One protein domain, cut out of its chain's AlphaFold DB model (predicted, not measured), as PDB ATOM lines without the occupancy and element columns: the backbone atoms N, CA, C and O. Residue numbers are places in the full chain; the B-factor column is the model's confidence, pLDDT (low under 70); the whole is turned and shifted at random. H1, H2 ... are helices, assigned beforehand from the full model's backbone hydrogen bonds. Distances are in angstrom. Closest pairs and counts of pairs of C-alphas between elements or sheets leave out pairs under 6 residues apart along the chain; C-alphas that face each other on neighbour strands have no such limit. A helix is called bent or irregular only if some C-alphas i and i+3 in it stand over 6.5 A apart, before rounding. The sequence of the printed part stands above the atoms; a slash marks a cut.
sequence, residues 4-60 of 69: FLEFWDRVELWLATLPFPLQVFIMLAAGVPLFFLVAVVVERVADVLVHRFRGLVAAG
ATOM      1  N   PHE A   4      32.009   0.472  28.870       92.94
ATOM      2  CA  PHE A   4      32.305   0.687  27.452       92.94
ATOM      3  C   PHE A   4      33.126   1.959  27.177       92.94
ATOM      4  O   PHE A   4      34.032   1.937  26.352       92.94
ATOM      5  N   LEU A   5      32.832   3.059  27.877       93.81
ATOM      6  CA  LEU A   5      33.530   4.330  27.680       93.81
ATOM      7  C   LEU A   5      34.964   4.257  28.209       93.81
ATOM      8  O   LEU A   5      35.861   4.789  27.577       93.81
ATOM      9  N   GLU A   6      35.192   3.553  29.320       92.38
ATOM     10  CA  GLU A   6      36.542   3.330  29.862       92.38
ATOM     11  C   GLU A   6      37.386   2.417  28.964       92.38
ATOM     12  O   GLU A   6      38.591   2.614  28.806       92.38
ATOM     13  N   PHE A   7      36.752   1.416  28.346       92.06
ATOM     14  CA  PHE A   7      37.398   0.609  27.317       92.06
ATOM     15  C   PHE A   7      37.801   1.466  26.114       92.06
ATOM     16  O   PHE A   7      38.943   1.386  25.664       92.06
ATOM     17  N   TRP A   8      36.880   2.295  25.618       91.81
ATOM     18  CA  TRP A   8      37.138   3.163  24.474       91.81
ATOM     19  C   TRP A   8      38.238   4.188  24.763       91.81
ATOM     20  O   TRP A   8      39.151   4.328  23.958       91.81
ATOM     21  N   ASP A   9      38.218   4.811  25.941       93.75
ATOM     22  CA  ASP A   9      39.249   5.750  26.402       93.75
ATOM     23  C   ASP A   9      40.651   5.114  26.400       93.75
ATOM     24  O   ASP A   9      41.625   5.679  25.901       93.75
ATOM     25  N   ARG A  10      40.757   3.857  26.847       92.94
ATOM     26  CA  ARG A  10      42.017   3.100  26.791       92.94
ATOM     27  C   ARG A  10      42.472   2.815  25.358       92.94
ATOM     28  O   ARG A  10      43.673   2.861  25.085       92.94
ATOM     29  N   VAL A  11      41.543   2.490  24.459       91.69
ATOM     30  CA  VAL A  11      41.841   2.269  23.033       91.69
ATOM     31  C   VAL A  11      42.300   3.569  22.371       91.69
ATOM     32  O   VAL A  11      43.270   3.551  21.615       91.69
ATOM     33  N   GLU A  12      41.653   4.688  22.687       91.19
ATOM     34  CA  GLU A  12      41.990   6.016  22.177       91.19
ATOM     35  C   GLU A  12      43.401   6.433  22.595       91.19
ATOM     36  O   GLU A  12      44.221   6.788  21.746       91.19
ATOM     37  N   LEU A  13      43.731   6.283  23.881       93.00
ATOM     38  CA  LEU A  13      45.078   6.552  24.386       93.00
ATOM     39  C   LEU A  13      46.125   5.652  23.724       93.00
ATOM     40  O   LEU A  13      47.188   6.130  23.330       93.00
ATOM     41  N   TRP A  14      45.831   4.362  23.550       92.38
ATOM     42  CA  TRP A  14      46.738   3.444  22.861       92.38
ATOM     43  C   TRP A  14      46.992   3.878  21.411       92.38
ATOM     44  O   TRP A  14      48.149   3.985  20.999       92.38
ATOM     45  N   LEU A  15      45.939   4.217  20.661       88.75
ATOM     46  CA  LEU A  15      46.052   4.717  19.288       88.75
ATOM     47  C   LEU A  15      46.856   6.018  19.213       88.75
ATOM     48  O   LEU A  15      47.717   6.151  18.342       88.75
ATOM     49  N   ALA A  16      46.623   6.951  20.136       89.12
ATOM     50  CA  ALA A  16      47.313   8.239  20.177       89.12
ATOM     51  C   ALA A  16      48.831   8.096  20.384       89.12
ATOM     52  O   ALA A  16      49.595   8.921  19.887       89.12
ATOM     53  N   THR A  17      49.279   7.034  21.064       91.44
ATOM     54  CA  THR A  17      50.714   6.762  21.276       91.44
ATOM     55  C   THR A  17      51.427   6.101  20.093       91.44
ATOM     56  O   THR A  17      52.656   5.994  20.105       91.44
ATOM     57  N   LEU A  18      50.701   5.652  19.063       90.81
ATOM     58  CA  LEU A  18      51.298   4.985  17.903       90.81
ATOM     59  C   LEU A  18      51.933   5.977  16.912       90.81
ATOM     60  O   LEU A  18      51.446   7.094  16.744       90.81
ATOM     61  N   PRO A  19      52.977   5.562  16.167       92.56
ATOM     62  CA  PRO A  19      53.510   6.345  15.057       92.56
ATOM     63  C   PRO A  19      52.449   6.634  13.986       92.56
ATOM     64  O   PRO A  19      51.656   5.759  13.632       92.56
ATOM     65  N   PHE A  20      52.498   7.833  13.397       88.25
ATOM     66  CA  PHE A  20      51.518   8.311  12.412       88.25
ATOM     67  C   PHE A  20      51.211   7.324  11.261       88.25
ATOM     68  O   PHE A  20      50.031   7.113  10.975       88.25
ATOM     69  N   PRO A  21      52.194   6.644  10.630       93.44
ATOM     70  CA  PRO A  21      51.891   5.685   9.562       93.44
ATOM     71  C   PRO A  21      50.977   4.537  10.013       93.44
ATOM     72  O   PRO A  21      50.123   4.082   9.254       93.44
ATOM     73  N   LEU A  22      51.127   4.089  11.260       91.12
ATOM     74  CA  LEU A  22      50.336   2.997  11.814       91.12
ATOM     75  C   LEU A  22      48.924   3.462  12.196       91.12
ATOM     76  O   LEU A  22      47.967   2.728  11.960       91.12
ATOM     77  N   GLN A  23      48.773   4.698  12.683       91.19
ATOM     78  CA  GLN A  23      47.456   5.315  12.895       91.19
ATOM     79  C   GLN A  23      46.658   5.394  11.588       91.19
ATOM     80  O   GLN A  23      45.497   4.990  11.549       91.19
ATOM     81  N   VAL A  24      47.289   5.850  10.500       92.31
ATOM     82  CA  VAL A  24      46.649   5.924   9.174       92.31
ATOM     83  C   VAL A  24      46.267   4.534   8.671       92.31
ATOM     84  O   VAL A  24      45.162   4.352   8.168       92.31
ATOM     85  N   PHE A  25      47.141   3.538   8.843       95.75
ATOM     86  CA  PHE A  25      46.841   2.162   8.450       95.75
ATOM     87  C   PHE A  25      45.622   1.605   9.193       95.75
ATOM     88  O   PHE A  25      44.722   1.062   8.558       95.75
ATOM     89  N   ILE A  26      45.555   1.785  10.515       92.62
ATOM     90  CA  ILE A  26      44.407   1.351  11.323       92.62
ATOM     91  C   ILE A  26      43.142   2.107  10.907       92.62
ATOM     92  O   ILE A  26      42.088   1.494  10.753       92.62
ATOM     93  N   MET A  27      43.244   3.416  10.662       92.81
ATOM     94  CA  MET A  27      42.113   4.218  10.200       92.81
ATOM     95  C   MET A  27      41.597   3.757   8.837       92.81
ATOM     96  O   MET A  27      40.389   3.688   8.650       92.81
ATOM     97  N   LEU A  28      42.467   3.400   7.893       95.94
ATOM     98  CA  LEU A  28      42.032   2.827   6.619       95.94
ATOM     99  C   LEU A  28      41.441   1.427   6.811       95.94
ATOM    100  O   LEU A  28      40.371   1.141   6.280       95.94
ATOM    101  N   ALA A  29      42.090   0.577   7.607       95.62
ATOM    102  CA  ALA A  29      41.645  -0.789   7.865       95.62
ATOM    103  C   ALA A  29      40.279  -0.852   8.564       95.62
ATOM    104  O   ALA A  29      39.507  -1.759   8.278       95.62
ATOM    105  N   ALA A  30      39.961   0.097   9.447       93.38
ATOM    106  CA  ALA A  30      38.660   0.191  10.110       93.38
ATOM    107  C   ALA A  30      37.661   1.061   9.329       93.38
ATOM    108  O   ALA A  30      36.482   0.730   9.221       93.38
ATOM    109  N   GLY A  31      38.132   2.168   8.758       94.56
ATOM    110  CA  GLY A  31      37.312   3.150   8.060       94.56
ATOM    111  C   GLY A  31      36.765   2.627   6.741       94.56
ATOM    112  O   GLY A  31      35.570   2.742   6.503       94.56
ATOM    113  N   VAL A  32      37.590   1.998   5.897       96.50
ATOM    114  CA  VAL A  32      37.144   1.448   4.604       96.50
ATOM    115  C   VAL A  32      35.986   0.452   4.758       96.50
ATOM    116  O   VAL A  32      34.957   0.663   4.110       96.50
ATOM    117  N   PRO A  33      36.071  -0.596   5.605       96.25
ATOM    118  CA  PRO A  33      34.945  -1.505   5.783       96.25
ATOM    119  C   PRO A  33      33.743  -0.822   6.439       96.25
ATOM    120  O   PRO A  33      32.613  -1.161   6.097       96.25
ATOM    121  N   LEU A  34      33.953   0.160   7.324       96.31
ATOM    122  CA  LEU A  34      32.857   0.926   7.915       96.31
ATOM    123  C   LEU A  34      32.103   1.739   6.854       96.31
ATOM    124  O   LEU A  34      30.880   1.659   6.784       96.31
ATOM    125  N   PHE A  35      32.810   2.470   5.992       95.62
ATOM    126  CA  PHE A  35      32.197   3.225   4.897       95.62
ATOM    127  C   PHE A  35      31.505   2.309   3.893       95.62
ATOM    128  O   PHE A  35      30.406   2.622   3.444       95.62
ATOM    129  N   PHE A  36      32.108   1.160   3.581       97.00
ATOM    130  CA  PHE A  36      31.479   0.151   2.737       97.00
ATOM    131  C   PHE A  36      30.170  -0.360   3.351       97.00
ATOM    132  O   PHE A  36      29.143  -0.385   2.679       97.00
ATOM    133  N   LEU A  37      30.179  -0.705   4.641       97.31
ATOM    134  CA  LEU A  37      28.984  -1.153   5.355       97.31
ATOM    135  C   LEU A  37      27.899  -0.076   5.340       97.31
ATOM    136  O   LEU A  37      26.747  -0.377   5.037       97.31
ATOM    137  N   VAL A  38      28.262   1.179   5.613       97.19
ATOM    138  CA  VAL A  38      27.329   2.312   5.562       97.19
ATOM    139  C   VAL A  38      26.732   2.465   4.164       97.19
ATOM    140  O   VAL A  38      25.518   2.599   4.048       97.19
ATOM    141  N   ALA A  39      27.543   2.387   3.108       96.31
ATOM    142  CA  ALA A  39      27.057   2.469   1.733       96.31
ATOM    143  C   ALA A  39      26.046   1.355   1.418       96.31
ATOM    144  O   ALA A  39      24.953   1.640   0.931       96.31
ATOM    145  N   VAL A  40      26.365   0.109   1.782       97.44
ATOM    146  CA  VAL A  40      25.459  -1.037   1.606       97.44
ATOM    147  C   VAL A  40      24.158  -0.836   2.380       97.44
ATOM    148  O   VAL A  40      23.080  -1.107   1.858       97.44
ATOM    149  N   VAL A  41      24.222  -0.350   3.620       97.50
ATOM    150  CA  VAL A  41      23.023  -0.073   4.425       97.50
ATOM    151  C   VAL A  41      22.163   1.003   3.769       97.50
ATOM    152  O   VAL A  41      20.948   0.832   3.677       97.50
ATOM    153  N   VAL A  42      22.770   2.084   3.281       97.12
ATOM    154  CA  VAL A  42      22.054   3.164   2.589       97.12
ATOM    155  C   VAL A  42      21.352   2.640   1.339       97.12
ATOM    156  O   VAL A  42      20.172   2.925   1.145       97.12
ATOM    157  N   GLU A  43      22.034   1.830   0.532       96.81
ATOM    158  CA  GLU A  43      21.455   1.212  -0.665       96.81
ATOM    159  C   GLU A  43      20.267   0.308  -0.312       96.81
ATOM    160  O   GLU A  43      19.180   0.449  -0.870       96.81
ATOM    161  N   ARG A  44      20.416  -0.541   0.712       95.69
ATOM    162  CA  ARG A  44      19.329  -1.410   1.189       95.69
ATOM    163  C   ARG A  44      18.123  -0.623   1.684       95.69
ATOM    164  O   ARG A  44      16.987  -1.013   1.417       95.69
ATOM    165  N   VAL A  45      18.348   0.469   2.408       96.69
ATOM    166  CA  VAL A  45      17.266   1.340   2.885       96.69
ATOM    167  C   VAL A  45      16.561   2.007   1.704       96.69
ATOM    168  O   VAL A  45      15.329   2.036   1.677       96.69
ATOM    169  N   ALA A  46      17.312   2.491   0.715       95.00
ATOM    170  CA  ALA A  46      16.747   3.082  -0.492       95.00
ATOM    171  C   ALA A  46      15.870   2.078  -1.256       95.00
ATOM    172  O   ALA A  46      14.730   2.402  -1.594       95.00
ATOM    173  N   ASP A  47      16.340   0.844  -1.443       94.56
ATOM    174  CA  ASP A  47      15.569  -0.214  -2.099       94.56
ATOM    175  C   ASP A  47      14.255  -0.498  -1.373       94.56
ATOM    176  O   ASP A  47      13.191  -0.521  -1.998       94.56
ATOM    177  N   VAL A  48      14.305  -0.669  -0.048       94.88
ATOM    178  CA  VAL A  48      13.110  -0.919   0.771       94.88
ATOM    179  C   VAL A  48      12.103   0.221   0.624       94.88
ATOM    180  O   VAL A  48      10.909  -0.037   0.440       94.88
ATOM    181  N   LEU A  49      12.566   1.473   0.651       94.44
ATOM    182  CA  LEU A  49      11.705   2.637   0.456       94.44
ATOM    183  C   LEU A  49      11.068   2.628  -0.934       94.44
ATOM    184  O   LEU A  49       9.846   2.724  -1.038       94.44
ATOM    185  N   VAL A  50      11.850   2.444  -2.000       93.06
ATOM    186  CA  VAL A  50      11.339   2.413  -3.382       93.06
ATOM    187  C   VAL A  50      10.291   1.315  -3.564       93.06
ATOM    188  O   VAL A  50       9.232   1.568  -4.139       93.06
ATOM    189  N   HIS A  51      10.539   0.112  -3.043       91.00
ATOM    190  CA  HIS A  51       9.582  -0.995  -3.114       91.00
ATOM    191  C   HIS A  51       8.296  -0.668  -2.354       91.00
ATOM    192  O   HIS A  51       7.196  -0.903  -2.859       91.00
ATOM    193  N   ARG A  52       8.417  -0.060  -1.168       89.88
ATOM    194  CA  ARG A  52       7.264   0.356  -0.369       89.88
ATOM    195  C   ARG A  52       6.429   1.414  -1.086       89.88
ATOM    196  O   ARG A  52       5.206   1.284  -1.109       89.88
ATOM    197  N   PHE A  53       7.068   2.417  -1.687       89.69
ATOM    198  CA  PHE A  53       6.389   3.472  -2.441       89.69
ATOM    199  C   PHE A  53       5.714   2.936  -3.703       89.69
ATOM    200  O   PHE A  53       4.554   3.256  -3.940       89.69
ATOM    201  N   ARG A  54       6.372   2.058  -4.472       85.75
ATOM    202  CA  ARG A  54       5.752   1.405  -5.641       85.75
ATOM    203  C   ARG A  54       4.513   0.597  -5.262       85.75
ATOM    204  O   ARG A  54       3.507   0.684  -5.955       85.75
ATOM    205  N   GLY A  55       4.561  -0.133  -4.147       82.69
ATOM    206  CA  GLY A  55       3.398  -0.857  -3.630       82.69
ATOM    207  C   GLY A  55       2.241   0.064  -3.229       82.69
ATOM    208  O   GLY A  55       1.086  -0.279  -3.455       82.69
ATOM    209  N   LEU A  56       2.535   1.246  -2.677       79.75
ATOM    210  CA  LEU A  56       1.514   2.246  -2.340       79.75
ATOM    211  C   LEU A  56       0.894   2.891  -3.585       79.75
ATOM    212  O   LEU A  56      -0.316   3.077  -3.620       79.75
ATOM    213  N   VAL A  57       1.700   3.196  -4.606       80.12
ATOM    214  CA  VAL A  57       1.207   3.763  -5.873       80.12
ATOM    215  C   VAL A  57       0.346   2.747  -6.626       80.12
ATOM    216  O   VAL A  57      -0.742   3.089  -7.067       80.12
ATOM    217  N   ALA A  58       0.779   1.486  -6.714       73.06
ATOM    218  CA  ALA A  58       0.009   0.429  -7.377       73.06
ATOM    219  C   ALA A  58      -1.312   0.102  -6.655       73.06
ATOM    220  O   ALA A  58      -2.296  -0.248  -7.296       73.06
ATOM    221  N   ALA A  59      -1.362   0.247  -5.328       62.69
ATOM    222  CA  ALA A  59      -2.597   0.086  -4.560       62.69
ATOM    223  C   ALA A  59      -3.608   1.232  -4.777       62.69
ATOM    224  O   ALA A  59      -4.779   1.068  -4.442       62.69
ATOM    225  N   GLY A  60      -3.174   2.372  -5.326       59.47
ATOM    226  CA  GLY A  60      -4.025   3.525  -5.634       59.47
ATOM    227  C   GLY A  60      -4.703   3.486  -7.009       59.47
ATOM    228  O   GLY A  60      -5.536   4.348  -7.271       59.47
TER     229      GLY A  60
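This is residues 4 to 60 of the 69 residues of an uncharacterized protein of Dietzia sp. MeA6-2017 (UniProt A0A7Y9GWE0). One very long helix, H2, makes nearly the whole length of this model, and a much shorter helix, H1, folds back from its first end, so that the two meet near their ends as a lopsided V. Most of H2 sticks out alone: residues 28 to 60, of which 28 to 59 belong to H2, stand free. The printed part has 57 residues with two named helices, H1 then H2 along the chain, and no named strand; the class is all helix. It is extended, with a radius of gyration of the C-alphas of 19.8 A, and the C-alphas span 61 by 25 by 9 A.

Start with H2, residues 20 to 59, and look from its first turns towards H1, residues 4 to 16. The two are close but not clearly touching, with 2 pairs of C-alphas within 8 A. Their closest C-alphas are those of Leu 15 and Gln 23, 6.6 A apart. Their lines stand at a steep tilt of 49 degrees, and they run opposite ways. Their centres are 26.3 A apart. In H1 every O i to N i+4 pair is within hydrogen-bond range; in H2 35 of 36 are.

Find C-alpha 20 at (51.518, 8.311, 12.412); from there H2 runs 57.3 A to C-alpha 59 at (-2.597, 0.086, -4.560). Then go to C-alpha 4 at (32.305, 0.687, 27.452), where H1 begins; it runs 18.3 A to C-alpha 16. Neither helix is bent.

The outline is a rod, and the two C-alphas farthest apart are those of Pro 19 and Gly 60, at 61.2 A. The link from H1 to H2 is tight, with 3 residues between them. The printed part has no cut. Look at the B-factor column for the pLDDT: its mean over the printed part is 91.4, and residues 59 to 60 are under 70.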